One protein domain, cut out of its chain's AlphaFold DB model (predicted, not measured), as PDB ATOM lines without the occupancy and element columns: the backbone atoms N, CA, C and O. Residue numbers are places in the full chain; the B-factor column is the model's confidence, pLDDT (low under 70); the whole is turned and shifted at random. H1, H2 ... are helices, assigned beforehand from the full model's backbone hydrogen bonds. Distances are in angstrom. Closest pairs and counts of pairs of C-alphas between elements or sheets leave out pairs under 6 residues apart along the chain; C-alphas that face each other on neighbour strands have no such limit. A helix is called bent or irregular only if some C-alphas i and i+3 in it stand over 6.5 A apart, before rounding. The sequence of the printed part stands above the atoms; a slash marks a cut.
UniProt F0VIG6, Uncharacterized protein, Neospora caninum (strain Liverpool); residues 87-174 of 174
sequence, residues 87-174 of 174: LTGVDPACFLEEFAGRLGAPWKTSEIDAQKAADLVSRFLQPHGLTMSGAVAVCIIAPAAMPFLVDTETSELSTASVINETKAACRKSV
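AT A GLANCE: This is residues 87 to 174 of the 174 residues of an uncharacterized protein of Neospora caninum (strain Liverpool) (UniProt F0VIG6). H3, the longest helix, and H2 pack on different sides of H1 in an up-and-down bundle, each running against the one before, and H4 packs slantwise on H1 and H3. The 88 printed residues hold H1 to H4 in order, all helix, with no named strand. The whole is compact, radius of gyration of the C-alphas 12.6 A, and elongated, 38 by 25 by 22 A.

IN THESE COORDINATES: Find C-alpha 131 at (52.697, -67.087, 46.441); from there H3 runs 21.8 A to residue 149, irregular, C-alphas 144 and 147 being 7.1 A apart. H1 is residues 92 to 104, 18.3 A; H2 110 to 125, 20.6 A; H4 159 to 169, 15.6 A, ending at (42.891, -60.169, 34.550).

HOW THE PARTS SIT: At Pro 92 and Met 132, closest C-alphas 5.3 A apart, H1 touches H3, a shallow tilt of 15 degrees, the same way. H1 and H2 are a hairpin, closest C-alphas Gly 101 and Ser 110, 4.0 A. H4 touches H1 at a steep tilt of 48 degrees, closest C-alphas Glu 98 and Thr 166, 5.7 A. H2 and H4 are apart. Every O i to N i+4 pair is within hydrogen-bond range in H1, H2 and H4, and 11 of 15 in H3.

THE WHOLE: The printed part has no cut and no long link; look for pLDDT under 70 at residues 151 to 156, among others.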
ATOM      1  N   LEU A  87      47.601 -56.211  46.300       84.00
ATOM      2  CA  LEU A  87      47.052 -57.372  45.595       84.00
ATOM      3  C   LEU A  87      45.857 -58.003  46.332       84.00
ATOM      4  O   LEU A  87      45.484 -59.148  46.076       84.00
ATOM      5  N   THR A  88      45.226 -57.272  47.255       84.19
ATOM      6  CA  THR A  88      44.009 -57.746  47.927       84.19
ATOM      7  C   THR A  88      42.908 -58.015  46.899       84.19
ATOM      8  O   THR A  88      42.609 -57.171  46.056       84.19
ATOM      9  N   GLY A  89      42.293 -59.198  46.966       83.00
ATOM     10  CA  GLY A  89      41.261 -59.618  46.008       83.00
ATOM     11  C   GLY A  89      41.798 -60.023  44.629       83.00
ATOM     12  O   GLY A  89      41.006 -60.343  43.745       83.00
ATOM     13  N   VAL A  90      43.118 -60.046  44.436       89.88
ATOM     14  CA  VAL A  90      43.780 -60.580  43.238       89.88
ATOM     15  C   VAL A  90      44.293 -61.986  43.549       89.88
ATOM     16  O   VAL A  90      44.745 -62.262  44.662       89.88
ATOM     17  N   ASP A  91      44.192 -62.904  42.590       93.06
ATOM     18  CA  ASP A  91      44.853 -64.199  42.690       93.06
ATOM     19  C   ASP A  91      46.363 -64.051  42.455       93.06
ATOM     20  O   ASP A  91      46.765 -63.668  41.356       93.06
ATOM     21  N   PRO A  92      47.211 -64.326  43.465       88.75
ATOM     22  CA  PRO A  92      48.643 -64.097  43.343       88.75
ATOM     23  C   PRO A  92      49.337 -65.111  42.422       88.75
ATOM     24  O   PRO A  92      50.376 -64.774  41.865       88.75
ATOM     25  N   ALA A  93      48.790 -66.321  42.245       91.00
ATOM     26  CA  ALA A  93      49.323 -67.293  41.288       91.00
ATOM     27  C   ALA A  93      49.053 -66.815  39.860       91.00
ATOM     28  O   ALA A  93      49.992 -66.621  39.094       91.00
ATOM     29  N   CYS A  94      47.789 -66.486  39.570       94.75
ATOM     30  CA  CYS A  94      47.406 -65.885  38.292       94.75
ATOM     31  C   CYS A  94      48.236 -64.630  38.001       94.75
ATOM     32  O   CYS A  94      48.728 -64.468  36.892       94.75
ATOM     33  N   PHE A  95      48.426 -63.750  38.994       93.69
ATOM     34  CA  PHE A  95      49.179 -62.511  38.800       93.69
ATOM     35  C   PHE A  95      50.613 -62.779  38.339       93.69
ATOM     36  O   PHE A  95      51.081 -62.122  37.417       93.69
ATOM     37  N   LEU A  96      51.309 -63.736  38.959       90.31
ATOM     38  CA  LEU A  96      52.680 -64.085  38.582       90.31
ATOM     39  C   LEU A  96      52.757 -64.653  37.158       90.31
ATOM     40  O   LEU A  96      53.657 -64.281  36.406       90.31
ATOM     41  N   GLU A  97      51.800 -65.501  36.785       92.50
ATOM     42  CA  GLU A  97      51.711 -66.113  35.454       92.50
ATOM     43  C   GLU A  97      51.395 -65.079  34.361       92.50
ATOM     44  O   GLU A  97      52.125 -64.968  33.375       92.50
ATOM     45  N   GLU A  98      50.359 -64.262  34.564       93.62
ATOM     46  CA  GLU A  98      49.955 -63.196  33.639       93.62
ATOM     47  C   GLU A  98      51.040 -62.127  33.491       93.62
ATOM     48  O   GLU A  98      51.308 -61.650  32.387       93.62
ATOM     49  N   PHE A  99      51.705 -61.769  34.591       90.94
ATOM     50  CA  PHE A  99      52.806 -60.814  34.566       90.94
ATOM     51  C   PHE A  99      53.962 -61.330  33.703       90.94
ATOM     52  O   PHE A  99      54.454 -60.607  32.834       90.94
ATOM     53  N   ALA A 100      54.362 -62.592  33.895       88.88
ATOM     54  CA  ALA A 100      55.412 -63.222  33.102       88.88
ATOM     55  C   ALA A 100      55.032 -63.295  31.616       88.88
ATOM     56  O   ALA A 100      55.820 -62.897  30.757       88.88
ATOM     57  N   GLY A 101      53.799 -63.707  31.308       88.62
ATOM     58  CA  GLY A 101      53.317 -63.782  29.932       88.62
ATOM     59  C   GLY A 101      53.286 -62.425  29.227       88.62
ATOM     60  O   GLY A 101      53.633 -62.329  28.047       88.62
ATOM     61  N   ARG A 102      52.925 -61.351  29.935       89.50
ATOM     62  CA  ARG A 102      52.915 -59.983  29.388       89.50
ATOM     63  C   ARG A 102      54.314 -59.454  29.118       89.50
ATOM     64  O   ARG A 102      54.527 -58.819  28.089       89.50
ATOM     65  N   LEU A 103      55.269 -59.755  29.993       85.88
ATOM     66  CA  LEU A 103      56.671 -59.404  29.772       85.88
ATOM     67  C   LEU A 103      57.339 -60.247  28.676       85.88
ATOM     68  O   LEU A 103      58.249 -59.764  28.009       85.88
ATOM     69  N   GLY A 104      56.888 -61.484  28.467       84.62
ATOM     70  CA  GLY A 104      57.346 -62.341  27.372       84.62
ATOM     71  C   GLY A 104      56.754 -61.990  26.006       84.62
ATOM     72  O   GLY A 104      57.280 -62.395  24.969       84.62
ATOM     73  N   ALA A 105      55.654 -61.234  25.960       86.06
ATOM     74  CA  ALA A 105      54.956 -60.924  24.712       86.06
ATOM     75  C   ALA A 105      55.824 -60.192  23.661       86.06
ATOM     76  O   ALA A 105      55.823 -60.649  22.513       86.06
ATOM     77  N   PRO A 106      56.621 -59.156  24.005       83.38
ATOM     78  CA  PRO A 106      57.556 -58.515  23.068       83.38
ATOM     79  C   PRO A 106      58.540 -59.492  22.419       83.38
ATOM     80  O   PRO A 106      58.880 -59.366  21.246       83.38
ATOM     81  N   TRP A 107      58.945 -60.511  23.175       81.12
ATOM     82  CA  TRP A 107      59.920 -61.521  22.772       81.12
ATOM     83  C   TRP A 107      59.277 -62.738  22.098       81.12
ATOM     84  O   TRP A 107      59.978 -63.666  21.707       81.12
ATOM     85  N   LYS A 108      57.944 -62.744  21.933       84.06
ATOM     86  CA  LYS A 108      57.155 -63.887  21.437       84.06
ATOM     87  C   LYS A 108      57.294 -65.144  22.308       84.06
ATOM     88  O   LYS A 108      57.089 -66.255  21.826       84.06
ATOM     89  N   THR A 109      57.583 -64.965  23.595       82.94
ATOM     90  CA  THR A 109      57.744 -66.033  24.595       82.94
ATOM     91  C   THR A 109      56.621 -66.050  25.628       82.94
ATOM     92  O   THR A 109      56.716 -66.778  26.605       82.94
ATOM     93  N   SER A 110      55.546 -65.282  25.417       86.31
ATOM     94  CA  SER A 110      54.433 -65.121  26.368       86.31
ATOM     95  C   SER A 110      53.953 -66.438  26.995       86.31
ATOM     96  O   SER A 110      53.893 -66.559  28.214       86.31
ATOM     97  N   GLU A 111      53.680 -67.456  26.173       85.69
ATOM     98  CA  GLU A 111      53.201 -68.756  26.655       85.69
ATOM     99  C   GLU A 111      54.270 -69.517  27.453       85.69
ATOM    100  O   GLU A 111      53.969 -70.108  28.486       85.69
ATOM    101  N   ILE A 112      55.528 -69.457  27.014       83.44
ATOM    102  CA  ILE A 112      56.650 -70.126  27.679       83.44
ATOM    103  C   ILE A 112      56.936 -69.472  29.035       83.44
ATOM    104  O   ILE A 112      57.118 -70.165  30.034       83.44
ATOM    105  N   ASP A 113      56.935 -68.142  29.096       83.44
ATOM    106  CA  ASP A 113      57.217 -67.398  30.323       83.44
ATOM    107  C   ASP A 113      56.087 -67.555  31.348       83.44
ATOM    108  O   ASP A 113      56.356 -67.744  32.536       83.44
ATOM    109  N   ALA A 114      54.829 -67.578  30.894       88.31
ATOM    110  CA  ALA A 114      53.691 -67.912  31.747       88.31
ATOM    111  C   ALA A 114      53.797 -69.346  32.300       88.31
ATOM    112  O   ALA A 114      53.585 -69.560  33.492       88.31
ATOM    113  N   GLN A 115      54.195 -70.323  31.473       85.25
ATOM    114  CA  GLN A 115      54.421 -71.704  31.918       85.25
ATOM    115  C   GLN A 115      55.558 -71.810  32.947       85.25
ATOM    116  O   GLN A 115      55.409 -72.513  33.946       85.25
ATOM    117  N   LYS A 116      56.671 -71.090  32.753       81.12
ATOM    118  CA  LYS A 116      57.781 -71.039  33.724       81.12
ATOM    119  C   LYS A 116      57.337 -70.433  35.058       81.12
ATOM    120  O   LYS A 116      57.670 -70.959  36.120       81.12
ATOM    121  N   ALA A 117      56.537 -69.367  35.020       86.31
ATOM    122  CA  ALA A 117      55.948 -68.789  36.223       86.31
ATOM    123  C   ALA A 117      54.985 -69.766  36.922       86.31
ATOM    124  O   ALA A 117      55.046 -69.901  38.144       86.31
ATOM    125  N   ALA A 118      54.163 -70.505  36.172       87.81
ATOM    126  CA  ALA A 118      53.271 -71.528  36.720       87.81
ATOM    127  C   ALA A 118      54.047 -72.688  37.379       87.81
ATOM    128  O   ALA A 118      53.666 -73.173  38.452       87.81
ATOM    129  N   ASP A 119      55.170 -73.114  36.789       83.06
ATOM    130  CA  ASP A 119      56.052 -74.132  37.378       83.06
ATOM    131  C   ASP A 119      56.653 -73.642  38.704       83.06
ATOM    132  O   ASP A 119      56.543 -74.325  39.724       83.06
ATOM    133  N   LEU A 120      57.183 -72.412  38.740       80.56
ATOM    134  CA  LEU A 120      57.685 -71.786  39.970       80.56
ATOM    135  C   LEU A 120      56.595 -71.697  41.048       80.56
ATOM    136  O   LEU A 120      56.824 -72.012  42.222       80.56
ATOM    137  N   VAL A 121      55.394 -71.265  40.660       84.19
ATOM    138  CA  VAL A 121      54.256 -71.142  41.570       84.19
ATOM    139  C   VAL A 121      53.900 -72.497  42.169       84.19
ATOM    140  O   VAL A 121      53.797 -72.608  43.391       84.19
ATOM    141  N   SER A 122      53.730 -73.522  41.338       85.88
ATOM    142  CA  SER A 122      53.257 -74.839  41.768       85.88
ATOM    143  C   SER A 122      54.313 -75.646  42.528       85.88
ATOM    144  O   SER A 122      53.985 -76.304  43.516       85.88
ATOM    145  N   ARG A 123      55.586 -75.581  42.120       77.31
ATOM    146  CA  ARG A 123      56.664 -76.385  42.719       77.31
ATOM    147  C   ARG A 123      57.314 -75.734  43.927       77.31
ATOM    148  O   ARG A 123      57.791 -76.458  44.798       77.31
ATOM    149  N   PHE A 124      57.329 -74.404  43.997       73.88
ATOM    150  CA  PHE A 124      58.045 -73.679  45.047       73.88
ATOM    151  C   PHE A 124      57.125 -72.791  45.887       73.88
ATOM    152  O   PHE A 124      57.077 -72.924  47.110       73.88
ATOM    153  N   LEU A 125      56.347 -71.895  45.277       75.38
ATOM    154  CA  LEU A 125      55.633 -70.880  46.060       75.38
ATOM    155  C   LEU A 125      54.411 -71.431  46.806       75.38
ATOM    156  O   LEU A 125      54.229 -71.116  47.984       75.38
ATOM    157  N   GLN A 126      53.581 -72.250  46.158       80.75
ATOM    158  CA  GLN A 126      52.366 -72.812  46.757       80.75
ATOM    159  C   GLN A 126      52.662 -73.778  47.917       80.75
ATOM    160  O   GLN A 126      52.085 -73.573  48.988       80.75
ATOM    161  N   PRO A 127      53.577 -74.767  47.794       74.44
ATOM    162  CA  PRO A 127      53.888 -75.692  48.890       74.44
ATOM    163  C   PRO A 127      54.426 -74.995  50.146       74.44
ATOM    164  O   PRO A 127      54.329 -75.534  51.248       74.44
ATOM    165  N   HIS A 128      54.985 -73.794  49.988       74.38
ATOM    166  CA  HIS A 128      55.569 -73.004  51.068       74.38
ATOM    167  C   HIS A 128      54.706 -71.810  51.510       74.38
ATOM    168  O   HIS A 128      55.117 -71.070  52.402       74.38
ATOM    169  N   GLY A 129      53.519 -71.607  50.923       73.44
ATOM    170  CA  GLY A 129      52.637 -70.480  51.254       73.44
ATOM    171  C   GLY A 129      53.208 -69.102  50.885       73.44
ATOM    172  O   GLY A 129      52.821 -68.098  51.476       73.44
ATOM    173  N   LEU A 130      54.136 -69.045  49.924       76.25
ATOM    174  CA  LEU A 130      54.888 -67.845  49.540       76.25
ATOM    175  C   LEU A 130      54.309 -67.118  48.319       76.25
ATOM    176  O   LEU A 130      54.836 -66.080  47.931       76.25
ATOM    177  N   THR A 131      53.237 -67.624  47.704       79.00
ATOM    178  CA  THR A 131      52.697 -67.087  46.441       79.00
ATOM    179  C   THR A 131      52.354 -65.599  46.527       79.00
ATOM    180  O   THR A 131      52.729 -64.835  45.643       79.00
ATOM    181  N   MET A 132      51.707 -65.162  47.614       80.75
ATOM    182  CA  MET A 132      51.400 -63.742  47.821       80.75
ATOM    183  C   MET A 132      52.674 -62.903  47.986       80.75
ATOM    184  O   MET A 132      52.791 -61.848  47.371       80.75
ATOM    185  N   SER A 133      53.652 -63.380  48.762       72.81
ATOM    186  CA  SER A 133      54.934 -62.685  48.940       72.81
ATOM    187  C   SER A 133      55.709 -62.564  47.629       72.81
ATOM    188  O   SER A 133      56.258 -61.504  47.347       72.81
ATOM    189  N   GLY A 134      55.710 -63.614  46.802       73.88
ATOM    190  CA  GLY A 134      56.314 -63.593  45.470       73.88
ATOM    191  C   GLY A 134      55.640 -62.577  44.547       73.88
ATOM    192  O   GLY A 134      56.323 -61.769  43.925       73.88
ATOM    193  N   ALA A 135      54.305 -62.551  44.517       80.81
ATOM    194  CA  ALA A 135      53.545 -61.599  43.706       80.81
ATOM    195  C   ALA A 135      53.799 -60.138  44.120       80.81
ATOM    196  O   ALA A 135      54.006 -59.273  43.268       80.81
ATOM    197  N   VAL A 136      53.852 -59.864  45.429       76.00
ATOM    198  CA  VAL A 136      54.185 -58.532  45.961       76.00
ATOM    199  C   VAL A 136      55.626 -58.146  45.627       76.00
ATOM    200  O   VAL A 136      55.860 -57.029  45.169       76.00
ATOM    201  N   ALA A 137      56.582 -59.064  45.805       71.44
ATOM    202  CA  ALA A 137      57.984 -58.822  45.477       71.44
ATOM    203  C   ALA A 137      58.147 -58.440  44.001       71.44
ATOM    204  O   ALA A 137      58.744 -57.408  43.702       71.44
ATOM    205  N   VAL A 138      57.546 -59.219  43.096       77.06
ATOM    206  CA  VAL A 138      57.562 -58.953  41.652       77.06
ATOM    207  C   VAL A 138      56.949 -57.591  41.337       77.06
ATOM    208  O   VAL A 138      57.577 -56.808  40.635       77.06
ATOM    209  N   CYS A 139      55.788 -57.256  41.906       80.50
ATOM    210  CA  CYS A 139      55.156 -55.953  41.693       80.50
ATOM    211  C   CYS A 139      56.071 -54.769  42.065       80.50
ATOM    212  O   CYS A 139      56.049 -53.737  41.397       80.50
ATOM    213  N   ILE A 140      56.894 -54.921  43.105       72.00
ATOM    214  CA  ILE A 140      57.753 -53.848  43.622       72.00
ATOM    215  C   ILE A 140      59.061 -53.721  42.845       72.00
ATOM    216  O   ILE A 140      59.526 -52.604  42.630       72.00
ATOM    217  N   ILE A 141      59.657 -54.836  42.420       67.00
ATOM    218  CA  ILE A 141      60.918 -54.814  41.659       67.00
ATOM    219  C   ILE A 141      60.696 -54.550  40.167       67.00
ATOM    220  O   ILE A 141      61.587 -54.039  39.492       67.00
ATOM    221  N   ALA A 142      59.505 -54.872  39.656       72.38
ATOM    222  CA  ALA A 142      59.138 -54.747  38.252       72.38
ATOM    223  C   ALA A 142      59.459 -53.371  37.630       72.38
ATOM    224  O   ALA A 142      60.070 -53.366  36.565       72.38
ATOM    225  N   PRO A 143      59.154 -52.217  38.259       72.25
ATOM    226  CA  PRO A 143      59.504 -50.905  37.708       72.25
ATOM    227  C   PRO A 143      60.994 -50.717  37.431       72.25
ATOM    228  O   PRO A 143      61.353 -50.137  36.414       72.25
ATOM    229  N   ALA A 144      61.856 -51.227  38.312       65.00
ATOM    230  CA  ALA A 144      63.302 -51.114  38.154       65.00
ATOM    231  C   ALA A 144      63.859 -52.123  37.137       65.00
ATOM    232  O   ALA A 144      64.887 -51.867  36.515       65.00
ATOM    233  N   ALA A 145      63.195 -53.269  36.969       65.94
ATOM    234  CA  ALA A 145      63.648 -54.338  36.088       65.94
ATOM    235  C   ALA A 145      63.127 -54.199  34.648       65.94
ATOM    236  O   ALA A 145      63.842 -54.549  33.716       65.94
ATOM    237  N   MET A 146      61.914 -53.673  34.443       72.25
ATOM    238  CA  MET A 146      61.251 -53.664  33.133       72.25
ATOM    239  C   MET A 146      62.065 -53.052  31.987       72.25
ATOM    240  O   MET A 146      62.083 -53.689  30.937       72.25
ATOM    241  N   PRO A 147      62.795 -51.927  32.147       70.19
ATOM    242  CA  PRO A 147      63.627 -51.380  31.070       70.19
ATOM    243  C   PRO A 147      64.690 -52.353  30.538       70.19
ATOM    244  O   PRO A 147      65.152 -52.201  29.414       70.19
ATOM    245  N   PHE A 148      65.075 -53.350  31.340       68.75
ATOM    246  CA  PHE A 148      66.027 -54.396  30.963       68.75
ATOM    247  C   PHE A 148      65.349 -55.668  30.439       68.75
ATOM    248  O   PHE A 148      66.024 -56.541  29.897       68.75
ATOM    249  N   LEU A 149      64.034 -55.803  30.641       71.69
ATOM    250  CA  LEU A 149      63.263 -57.003  30.315       71.69
ATOM    251  C   LEU A 149      62.434 -56.856  29.035       71.69
ATOM    252  O   LEU A 149      62.004 -57.870  28.489       71.69
ATOM    253  N   VAL A 150      62.195 -55.637  28.548       72.38
ATOM    254  CA  VAL A 150      61.451 -55.380  27.305       72.38
ATOM    255  C   VAL A 150      62.393 -54.970  26.180       72.38
ATOM    256  O   VAL A 150      63.390 -54.289  26.411       72.38
ATOM    257  N   ASP A 151      62.070 -55.371  24.951       69.31
ATOM    258  CA  ASP A 151      62.755 -54.857  23.768       69.31
ATOM    259  C   ASP A 151      62.370 -53.384  23.558       69.31
ATOM    260  O   ASP A 151      61.269 -53.057  23.099       69.31
ATOM    261  N   THR A 152      63.285 -52.490  23.934       61.31
ATOM    262  CA  THR A 152      63.096 -51.037  23.887       61.31
ATOM    263  C   THR A 152      62.936 -50.492  22.470       61.31
ATOM    264  O   THR A 152      62.463 -49.370  22.314       61.31
ATOM    265  N   GLU A 153      63.320 -51.250  21.435       56.66
ATOM    266  CA  GLU A 153      63.159 -50.816  20.042       56.66
ATOM    267  C   GLU A 153      61.753 -51.095  19.489       56.66
ATOM    268  O   GLU A 153      61.352 -50.478  18.500       56.66
ATOM    269  N   THR A 154      60.981 -51.993  20.118       54.19
ATOM    270  CA  THR A 154      59.701 -52.473  19.567       54.19
ATOM    271  C   THR A 154      58.507 -52.397  20.521       54.19
ATOM    272  O   THR A 154      57.372 -52.498  20.051       54.19
ATOM    273  N   SER A 155      58.707 -52.203  21.831       59.88
ATOM    274  CA  SER A 155      57.618 -52.226  22.819       59.88
ATOM    275  C   SER A 155      57.601 -51.022  23.760       59.88
ATOM    276  O   SER A 155      58.430 -50.899  24.655       59.88
ATOM    277  N   GLU A 156      56.557 -50.194  23.644       64.44
ATOM    278  CA  GLU A 156      56.196 -49.152  24.621       64.44
ATOM    279  C   GLU A 156      55.384 -49.734  25.797       64.44
ATOM    280  O   GLU A 156      54.322 -49.228  26.171       64.44
ATOM    281  N   LEU A 157      55.834 -50.849  26.380       72.00
ATOM    282  CA  LEU A 157      55.184 -51.394  27.573       72.00
ATOM    283  C   LEU A 157      55.549 -50.535  28.781       72.00
ATOM    284  O   LEU A 157      56.668 -50.592  29.283       72.00
ATOM    285  N   SER A 158      54.589 -49.758  29.280       79.56
ATOM    286  CA  SER A 158      54.772 -49.078  30.562       79.56
ATOM    287  C   SER A 158      54.561 -50.048  31.724       79.56
ATOM    288  O   SER A 158      53.620 -50.851  31.730       79.56
ATOM    289  N   THR A 159      55.393 -49.916  32.758       77.25
ATOM    290  CA  THR A 159      55.294 -50.721  33.982       77.25
ATOM    291  C   THR A 159      53.913 -50.665  34.614       77.25
ATOM    292  O   THR A 159      53.355 -51.690  35.015       77.25
ATOM    293  N   ALA A 160      53.327 -49.469  34.662       79.88
ATOM    294  CA  ALA A 160      51.991 -49.278  35.200       79.88
ATOM    295  C   ALA A 160      50.925 -50.036  34.388       79.88
ATOM    296  O   ALA A 160      50.024 -50.614  34.994       79.88
ATOM    297  N   SER A 161      51.026 -50.083  33.051       84.88
ATOM    298  CA  SER A 161      50.074 -50.832  32.211       84.88
ATOM    299  C   SER A 161      50.155 -52.323  32.497       84.88
ATOM    300  O   SER A 161      49.143 -52.941  32.818       84.88
ATOM    301  N   VAL A 162      51.367 -52.888  32.482       87.44
ATOM    302  CA  VAL A 162      51.570 -54.325  32.709       87.44
ATOM    303  C   VAL A 162      51.015 -54.737  34.070       87.44
ATOM    304  O   VAL A 162      50.228 -55.678  34.145       87.44
ATOM    305  N   ILE A 163      51.343 -54.009  35.142       86.81
ATOM    306  CA  ILE A 163      50.855 -54.327  36.492       86.81
ATOM    307  C   ILE A 163      49.328 -54.194  36.574       86.81
ATOM    308  O   ILE A 163      48.659 -55.096  37.084       86.81
ATOM    309  N   ASN A 164      48.750 -53.100  36.073       87.50
ATOM    310  CA  ASN A 164      47.311 -52.854  36.196       87.50
ATOM    311  C   ASN A 164      46.471 -53.826  35.359       87.50
ATOM    312  O   ASN A 164      45.446 -54.312  35.838       87.50
ATOM    313  N   GLU A 165      46.910 -54.151  34.146       89.50
ATOM    314  CA  GLU A 165      46.239 -55.136  33.298       89.50
ATOM    315  C   GLU A 165      46.334 -56.547  33.885       89.50
ATOM    316  O   GLU A 165      45.335 -57.265  33.904       89.50
ATOM    317  N   THR A 166      47.486 -56.913  34.456       92.06
ATOM    318  CA  THR A 166      47.658 -58.180  35.186       92.06
ATOM    319  C   THR A 166      46.690 -58.259  36.372       92.06
ATOM    320  O   THR A 166      45.960 -59.238  36.531       92.06
ATOM    321  N   LYS A 167      46.608 -57.199  37.193       90.62
ATOM    322  CA  LYS A 167      45.650 -57.130  38.313       90.62
ATOM    323  C   LYS A 167      44.212 -57.289  37.828       90.62
ATOM    324  O   LYS A 167      43.432 -57.975  38.483       90.62
ATOM    325  N   ALA A 168      43.849 -56.635  36.725       90.94
ATOM    326  CA  ALA A 168      42.501 -56.696  36.172       90.94
ATOM    327  C   ALA A 168      42.141 -58.108  35.689       90.94
ATOM    328  O   ALA A 168      41.044 -58.575  35.990       90.94
ATOM    329  N   ALA A 169      43.070 -58.793  35.013       92.62
ATOM    330  CA  ALA A 169      42.891 -60.169  34.550       92.62
ATOM    331  C   ALA A 169      42.726 -61.164  35.712       92.62
ATOM    332  O   ALA A 169      41.927 -62.090  35.627       92.62
ATOM    333  N   CYS A 170      43.429 -60.929  36.824       93.62
ATOM    334  CA  CYS A 170      43.522 -61.874  37.936       93.62
ATOM    335  C   CYS A 170      42.659 -61.536  39.157       93.62
ATOM    336  O   CYS A 170      42.865 -62.106  40.234       93.62
ATOM    337  N   ARG A 171      41.696 -60.612  39.055       91.44
ATOM    338  CA  ARG A 171      40.756 -60.371  40.163       91.44
ATOM    339  C   ARG A 171      39.932 -61.625  40.436       91.44
ATOM    340  O   ARG A 171      39.262 -62.141  39.545       91.44
ATOM    341  N   LYS A 172      39.909 -62.064  41.695       78.50
ATOM    342  CA  LYS A 172      38.989 -63.116  42.132       78.50
ATOM    343  C   LYS A 172      37.573 -62.560  42.058       78.50
ATOM    344  O   LYS A 172      37.293 -61.511  42.638       78.50
ATOM    345  N   SER A 173      36.684 -63.245  41.343       58.97
ATOM    346  CA  SER A 173      35.251 -63.012  41.504       58.97
ATOM    347  C   SER A 173      34.894 -63.373  42.946       58.97
ATOM    348  O   SER A 173      35.092 -64.518  43.353       58.97
ATOM    349  N   VAL A 174      34.491 -62.369  43.723       47.75
ATOM    350  CA  VAL A 174      34.020 -62.525  45.107       47.75
ATOM    351  C   VAL A 174      32.638 -63.161  45.104       47.75
ATOM    352  O   VAL A 174      31.818 -62.740  44.256       47.75
TER     353      VAL A 174